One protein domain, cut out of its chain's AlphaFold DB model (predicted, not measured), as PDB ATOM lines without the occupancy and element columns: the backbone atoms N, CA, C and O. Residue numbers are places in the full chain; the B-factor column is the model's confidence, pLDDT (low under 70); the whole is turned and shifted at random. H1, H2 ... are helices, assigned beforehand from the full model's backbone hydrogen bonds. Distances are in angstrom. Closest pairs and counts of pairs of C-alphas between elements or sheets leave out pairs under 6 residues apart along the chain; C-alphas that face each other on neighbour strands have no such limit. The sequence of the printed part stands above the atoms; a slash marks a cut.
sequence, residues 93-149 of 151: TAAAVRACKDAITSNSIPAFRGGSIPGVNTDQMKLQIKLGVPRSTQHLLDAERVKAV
ATOM      1  N   THR A  93     148.963 118.538 136.817       97.12
ATOM      2  CA  THR A  93     149.085 118.422 135.362       97.12
ATOM      3  C   THR A  93     149.741 117.098 134.993       97.12
ATOM      4  O   THR A  93     149.294 116.436 134.057       97.12
ATOM      5  N   ALA A  94     150.736 116.636 135.753       96.75
ATOM      6  CA  ALA A  94     151.317 115.309 135.553       96.75
ATOM      7  C   ALA A  94     150.275 114.194 135.740       96.75
ATOM      8  O   ALA A  94     150.230 113.262 134.932       96.75
ATOM      9  N   ALA A  95     149.415 114.291 136.759       97.62
ATOM     10  CA  ALA A  95     148.312 113.348 136.949       97.62
ATOM     11  C   ALA A  95     147.319 113.386 135.771       97.62
ATOM     12  O   ALA A  95     146.967 112.339 135.233       97.62
ATOM     13  N   ALA A  96     146.934 114.581 135.318       97.75
ATOM     14  CA  ALA A  96     146.051 114.775 134.170       97.75
ATOM     15  C   ALA A  96     146.622 114.187 132.869       97.75
ATOM     16  O   ALA A  96     145.946 113.439 132.168       97.75
ATOM     17  N   VAL A  97     147.896 114.466 132.578       97.56
ATOM     18  CA  VAL A  97     148.611 113.931 131.411       97.56
ATOM     19  C   VAL A  97     148.672 112.406 131.462       97.56
ATOM     20  O   VAL A  97     148.461 111.755 130.441       97.56
ATOM     21  N   ARG A  98     148.933 111.821 132.640       97.44
ATOM     22  CA  ARG A  98     148.905 110.362 132.823       97.44
ATOM     23  C   ARG A  98     147.513 109.795 132.540       97.44
ATOM     24  O   ARG A  98     147.431 108.826 131.799       97.44
ATOM     25  N   ALA A  99     146.450 110.432 133.038       97.81
ATOM     26  CA  ALA A  99     145.073 110.004 132.786       97.81
ATOM     27  C   ALA A  99     144.706 110.041 131.296       97.81
ATOM     28  O   ALA A  99     144.113 109.099 130.778       97.81
ATOM     29  N   CYS A 100     145.097 111.103 130.586       97.12
ATOM     30  CA  CYS A 100     144.850 111.217 129.150       97.12
ATOM     31  C   CYS A 100     145.641 110.183 128.339       97.12
ATOM     32  O   CYS A 100     145.089 109.600 127.412       97.12
ATOM     33  N   LYS A 101     146.902 109.912 128.702       96.75
ATOM     34  CA  LYS A 101     147.696 108.848 128.065       96.75
ATOM     35  C   LYS A 101     147.085 107.473 128.301       96.75
ATOM     36  O   LYS A 101     146.956 106.703 127.356       96.75
ATOM     37  N   ASP A 102     146.700 107.183 129.539       97.25
ATOM     38  CA  ASP A 102     146.044 105.929 129.913       97.25
ATOM     39  C   ASP A 102     144.769 105.698 129.085       97.25
ATOM     40  O   ASP A 102     144.587 104.618 128.528       97.25
ATOM     41  N   ALA A 103     143.966 106.754 128.886       96.12
ATOM     42  CA  ALA A 103     142.732 106.686 128.105       96.12
ATOM     43  C   ALA A 103     142.955 106.255 126.644       96.12
ATOM     44  O   ALA A 103     142.179 105.452 126.139       96.12
ATOM     45  N   ILE A 104     144.013 106.750 125.985       93.69
ATOM     46  CA  ILE A 104     144.200 106.577 124.530       93.69
ATOM     47  C   ILE A 104     145.196 105.479 124.136       93.69
ATOM     48  O   ILE A 104     145.269 105.109 122.969       93.69
ATOM     49  N   THR A 105     146.018 104.974 125.063       93.00
ATOM     50  CA  THR A 105     147.151 104.097 124.690       93.00
ATOM     51  C   THR A 105     146.702 102.691 124.292       93.00
ATOM     52  O   THR A 105     147.324 102.057 123.442       93.00
ATOM     53  N   SER A 106     145.651 102.175 124.931       86.94
ATOM     54  CA  SER A 106     145.263 100.765 124.798       86.94
ATOM     55  C   SER A 106     144.297 100.487 123.648       86.94
ATOM     56  O   SER A 106     144.127  99.324 123.275       86.94
ATOM     57  N   ASN A 107     143.690 101.526 123.068       85.38
ATOM     58  CA  ASN A 107     142.743 101.379 121.975       85.38
ATOM     59  C   ASN A 107     143.322 101.905 120.660       85.38
ATOM     60  O   ASN A 107     144.018 102.916 120.604       85.38
ATOM     61  N   SER A 108     142.999 101.218 119.572       83.38
ATOM     62  CA  SER A 108     143.342 101.649 118.222       83.38
ATOM     63  C   SER A 108     142.080 101.641 117.385       83.38
ATOM     64  O   SER A 108     141.361 100.642 117.368       83.38
ATOM     65  N   ILE A 109     141.830 102.726 116.654       83.69
ATOM     66  CA  ILE A 109     140.626 102.840 115.828       83.69
ATOM     67  C   ILE A 109     141.027 103.003 114.357       83.69
ATOM     68  O   ILE A 109     140.959 104.099 113.792       83.69
ATOM     69  N   PRO A 110     141.480 101.912 113.708       78.19
ATOM     70  CA  PRO A 110     141.986 101.954 112.336       78.19
ATOM     71  C   PRO A 110     140.918 102.371 111.317       78.19
ATOM     72  O   PRO A 110     141.256 102.905 110.261       78.19
ATOM     73  N   ALA A 111     139.633 102.199 111.647       76.38
ATOM     74  CA  ALA A 111     138.500 102.566 110.797       76.38
ATOM     75  C   ALA A 111     138.491 104.050 110.378       76.38
ATOM     76  O   ALA A 111     138.004 104.360 109.292       76.38
ATOM     77  N   PHE A 112     139.072 104.953 111.184       76.38
ATOM     78  CA  PHE A 112     139.189 106.379 110.840       76.38
ATOM     79  C   PHE A 112     140.271 106.676 109.799       76.38
ATOM     80  O   PHE A 112     140.148 107.649 109.063       76.38
ATOM     81  N   ARG A 113     141.310 105.835 109.710       75.69
ATOM     82  CA  ARG A 113     142.323 105.912 108.643       75.69
ATOM     83  C   ARG A 113     141.874 105.184 107.378       75.69
ATOM     84  O   ARG A 113     142.209 105.607 106.282       75.69
ATOM     85  N   GLY A 114     141.116 104.096 107.530       71.56
ATOM     86  CA  GLY A 114     140.644 103.264 106.419       71.56
ATOM     87  C   GLY A 114     139.390 103.772 105.702       71.56
ATOM     88  O   GLY A 114     138.894 103.078 104.820       71.56
ATOM     89  N   GLY A 115     138.835 104.926 106.096       71.31
ATOM     90  CA  GLY A 115     137.616 105.485 105.496       71.31
ATOM     91  C   GLY A 115     136.369 104.614 105.688       71.31
ATOM     92  O   GLY A 115     135.390 104.758 104.961       71.31
ATOM     93  N   SER A 116     136.392 103.684 106.650       73.69
ATOM     94  CA  SER A 116     135.303 102.723 106.866       73.69
ATOM     95  C   SER A 116     134.087 103.351 107.553       73.69
ATOM     96  O   SER A 116     133.011 102.757 107.561       73.69
ATOM     97  N   ILE A 117     134.251 104.544 108.134       74.94
ATOM     98  CA  ILE A 117     133.176 105.303 108.771       74.94
ATOM     99  C   ILE A 117     132.796 106.459 107.833       74.94
ATOM    100  O   ILE A 117     133.571 107.404 107.681       74.94
ATOM    101  N   PRO A 118     131.620 106.407 107.183       71.31
ATOM    102  CA  PRO A 118     131.218 107.426 106.223       71.31
ATOM    103  C   PRO A 118     131.072 108.788 106.909       71.31
ATOM    104  O   PRO A 118     130.364 108.924 107.906       71.31
ATOM    105  N   GLY A 119     131.744 109.798 106.357       71.69
ATOM    106  CA  GLY A 119     131.693 111.174 106.853       71.69
ATOM    107  C   GLY A 119     132.532 111.452 108.104       71.69
ATOM    108  O   GLY A 119     132.372 112.521 108.688       71.69
ATOM    109  N   VAL A 120     133.406 110.528 108.528       74.00
ATOM    110  CA  VAL A 120     134.348 110.764 109.633       74.00
ATOM    111  C   VAL A 120     135.754 110.334 109.225       74.00
ATOM    112  O   VAL A 120     136.104 109.158 109.293       74.00
ATOM    113  N   ASN A 121     136.570 111.310 108.833       72.62
ATOM    114  CA  ASN A 121     138.013 111.142 108.647       72.62
ATOM    115  C   ASN A 121     138.778 111.564 109.912       72.62
ATOM    116  O   ASN A 121     138.221 112.249 110.772       72.62
ATOM    117  N   THR A 122     140.064 111.210 110.009       74.44
ATOM    118  CA  THR A 122     140.938 111.641 111.118       74.44
ATOM    119  C   THR A 122     140.936 113.163 111.301       74.44
ATOM    120  O   THR A 122     140.780 113.627 112.423       74.44
ATOM    121  N   ASP A 123     140.965 113.935 110.212       77.25
ATOM    122  CA  ASP A 123     140.983 115.409 110.263       77.25
ATOM    123  C   ASP A 123     139.653 116.024 110.731       77.25
ATOM    124  O   ASP A 123     139.591 117.176 111.156       77.25
ATOM    125  N   GLN A 124     138.560 115.263 110.625       80.12
ATOM    126  CA  GLN A 124     137.215 115.690 111.022       80.12
ATOM    127  C   GLN A 124     136.828 115.174 112.410       80.12
ATOM    128  O   GLN A 124     135.795 115.586 112.950       80.12
ATOM    129  N   MET A 125     137.626 114.273 112.992       83.00
ATOM    130  CA  MET A 125     137.386 113.768 114.333       83.00
ATOM    131  C   MET A 125     137.532 114.911 115.338       83.00
ATOM    132  O   MET A 125     138.568 115.562 115.432       83.00
ATOM    133  N   LYS A 126     136.484 115.127 116.133       87.94
ATOM    134  CA  LYS A 126     136.507 116.074 117.246       87.94
ATOM    135  C   LYS A 126     136.668 115.314 118.553       87.94
ATOM    136  O   LYS A 126     135.896 114.397 118.831       87.94
ATOM    137  N   LEU A 127     137.633 115.730 119.365       90.62
ATOM    138  CA  LEU A 127     137.843 115.196 120.703       90.62
ATOM    139  C   LEU A 127     137.245 116.141 121.750       90.62
ATOM    140  O   LEU A 127     137.573 117.326 121.792       90.62
ATOM    141  N   GLN A 128     136.397 115.606 122.628       93.12
ATOM    142  CA  GLN A 128     135.911 116.319 123.806       93.12
ATOM    143  C   GLN A 128     136.485 115.672 125.065       93.12
ATOM    144  O   GLN A 128     136.171 114.526 125.380       93.12
ATOM    145  N   ILE A 129     137.294 116.426 125.808       94.88
ATOM    146  CA  ILE A 129     137.958 115.938 127.020       94.88
ATOM    147  C   ILE A 129     137.213 116.473 128.236       94.88
ATOM    148  O   ILE A 129     137.046 117.683 128.400       94.88
ATOM    149  N   LYS A 130     136.783 115.564 129.110       95.81
ATOM    150  CA  LYS A 130     136.252 115.894 130.433       95.81
ATOM    151  C   LYS A 130     137.207 115.346 131.477       95.81
ATOM    152  O   LYS A 130     137.317 114.136 131.635       95.81
ATOM    153  N   LEU A 131     137.893 116.245 132.172       96.50
ATOM    154  CA  LEU A 131     138.883 115.880 133.172       96.50
ATOM    155  C   LEU A 131     138.360 116.192 134.575       96.50
ATOM    156  O   LEU A 131     138.017 117.333 134.881       96.50
ATOM    157  N   GLY A 132     138.310 115.171 135.430       96.12
ATOM    158  CA  GLY A 132     138.043 115.336 136.856       96.12
ATOM    159  C   GLY A 132     139.345 115.554 137.620       96.12
ATOM    160  O   GLY A 132     140.179 114.655 137.669       96.12
ATOM    161  N   VAL A 133     139.508 116.728 138.233       95.44
ATOM    162  CA  VAL A 133     140.641 117.057 139.116       95.44
ATOM    163  C   VAL A 133     140.137 117.560 140.475       95.44
ATOM    164  O   VAL A 133     138.997 118.029 140.567       95.44
ATOM    165  N   PRO A 134     140.940 117.479 141.552       94.56
ATOM    166  CA  PRO A 134     140.578 118.056 142.842       94.56
ATOM    167  C   PRO A 134     140.303 119.560 142.735       94.56
ATOM    168  O   PRO A 134     141.077 120.309 142.141       94.56
ATOM    169  N   ARG A 135     139.208 120.022 143.355       94.19
ATOM    170  CA  ARG A 135     138.760 121.426 143.256       94.19
ATOM    171  C   ARG A 135     139.805 122.430 143.753       94.19
ATOM    172  O   ARG A 135     139.931 123.503 143.178       94.19
ATOM    173  N   SER A 136     140.558 122.088 144.800       93.38
ATOM    174  CA  SER A 136     141.574 122.968 145.397       93.38
ATOM    175  C   SER A 136     142.743 123.270 144.456       93.38
ATOM    176  O   SER A 136     143.297 124.363 144.512       93.38
ATOM    177  N   THR A 137     143.097 122.336 143.571       91.44
ATOM    178  CA  THR A 137     144.258 122.441 142.673       91.44
ATOM    179  C   THR A 137     143.872 122.672 141.213       91.44
ATOM    180  O   THR A 137     144.747 122.788 140.361       91.44
ATOM    181  N   GLN A 138     142.577 122.802 140.906       93.50
ATOM    182  CA  GLN A 138     142.068 122.937 139.537       93.50
ATOM    183  C   GLN A 138     142.655 124.136 138.772       93.50
ATOM    184  O   GLN A 138     142.866 124.045 137.569       93.50
ATOM    185  N   HIS A 139     142.943 125.244 139.457       93.81
ATOM    186  CA  HIS A 139     143.515 126.450 138.848       93.81
ATOM    187  C   HIS A 139     144.992 126.298 138.437       93.81
ATOM    188  O   HIS A 139     145.484 127.106 137.657       93.81
ATOM    189  N   LEU A 140     145.692 125.280 138.950       95.00
ATOM    190  CA  LEU A 140     147.093 124.974 138.629       95.00
ATOM    191  C   LEU A 140     147.231 124.053 137.409       95.00
ATOM    192  O   LEU A 140     148.345 123.715 137.010       95.00
ATOM    193  N   LEU A 141     146.109 123.588 136.854       96.38
ATOM    194  CA  LEU A 141     146.102 122.682 135.718       96.38
ATOM    195  C   LEU A 141     146.507 123.421 134.441       96.38
ATOM    196  O   LEU A 141     145.822 124.341 133.996       96.38
ATOM    197  N   ASP A 142     147.565 122.940 133.799       96.69
ATOM    198  CA  ASP A 142     147.988 123.415 132.488       96.69
ATOM    199  C   ASP A 142     147.261 122.632 131.382       96.69
ATOM    200  O   ASP A 142     147.555 121.469 131.085       96.69
ATOM    201  N   ALA A 143     146.277 123.291 130.770       95.62
ATOM    202  CA  ALA A 143     145.470 122.712 129.705       95.62
ATOM    203  C   ALA A 143     146.243 122.525 128.390       95.62
ATOM    204  O   ALA A 143     145.880 121.649 127.605       95.62
ATOM    205  N   GLU A 144     147.280 123.318 128.120       96.62
ATOM    206  CA  GLU A 144     148.066 123.206 126.886       96.62
ATOM    207  C   GLU A 144     148.918 121.943 126.915       96.62
ATOM    208  O   GLU A 144     148.915 121.157 125.964       96.62
ATOM    209  N   ARG A 145     149.546 121.676 128.061       96.94
ATOM    210  CA  ARG A 145     150.322 120.452 128.271       96.94
ATOM    211  C   ARG A 145     149.462 119.189 128.228       96.94
ATOM    212  O   ARG A 145     149.935 118.155 127.759       96.94
ATOM    213  N   VAL A 146     148.205 119.262 128.670       97.12
ATOM    214  CA  VAL A 146     147.238 118.160 128.515       97.12
ATOM    215  C   VAL A 146     146.825 117.984 127.052       97.12
ATOM    216  O   VAL A 146     146.785 116.855 126.569       97.12
ATOM    217  N   LYS A 147     146.557 119.071 126.318       95.25
ATOM    218  CA  LYS A 147     146.209 119.006 124.886       95.25
ATOM    219  C   LYS A 147     147.328 118.398 124.043       95.25
ATOM    220  O   LYS A 147     147.037 117.609 123.153       95.25
ATOM    221  N   ALA A 148     148.585 118.692 124.371       96.38
ATOM    222  CA  ALA A 148     149.757 118.150 123.682       96.38
ATOM    223  C   ALA A 148     149.929 116.620 123.815       96.38
ATOM    224  O   ALA A 148     150.821 116.048 123.195       96.38
ATOM    225  N   VAL A 149     149.116 115.944 124.637       95.69
ATOM    226  CA  VAL A 149     149.108 114.475 124.745       95.69
ATOM    227  C   VAL A 149     148.473 113.814 123.523       95.69
ATOM    228  O   VAL A 149     148.828 112.680 123.200       95.69
TER     229      VAL A 149
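Overview. This is residues 93 to 149 of the 151 residues of an uncharacterized protein of Zea mays (UniProt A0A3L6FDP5). There is little regular structure here: helix H1 and the short helix H2 pack on each other near one end of a long, thin loop of chain. From the end of H1 the link, residues 106 to 142, runs out to a far turn near Ser 116, comes back past the helices to a second turn near Ser 136, and leads into H2. The printed part has 57 residues, two named helices, H1 then H2, and no named strand; the class is all helix, with 18 residues in named elements. The whole is loose, a rod spanning 44 by 20 by 16 A, with a radius of gyration of the C-alphas of 14.4 A.

Along the chain. H1, residues 93 to 105, runs 18.0 A from C-alpha 93 at (149.085, 118.422, 135.362) to C-alpha 105 at (147.151, 104.097, 124.690). H2, residues 143 to 147, ends with C-alpha 147 at (146.209, 119.006, 124.886).

Arrangement. H1 and H2 touch, the closest C-alphas, of Val 97 and Val 146, being 5.3 A apart. In both helices every O i to N i+4 pair is within hydrogen-bond range.

Size, cuts and confidence. The farthest C-alphas, of Ser 116 and Ser 136, are 44.0 A apart. The link H1 to H2 is long, the printed part has no cut, and no printed residue is under pLDDT 70.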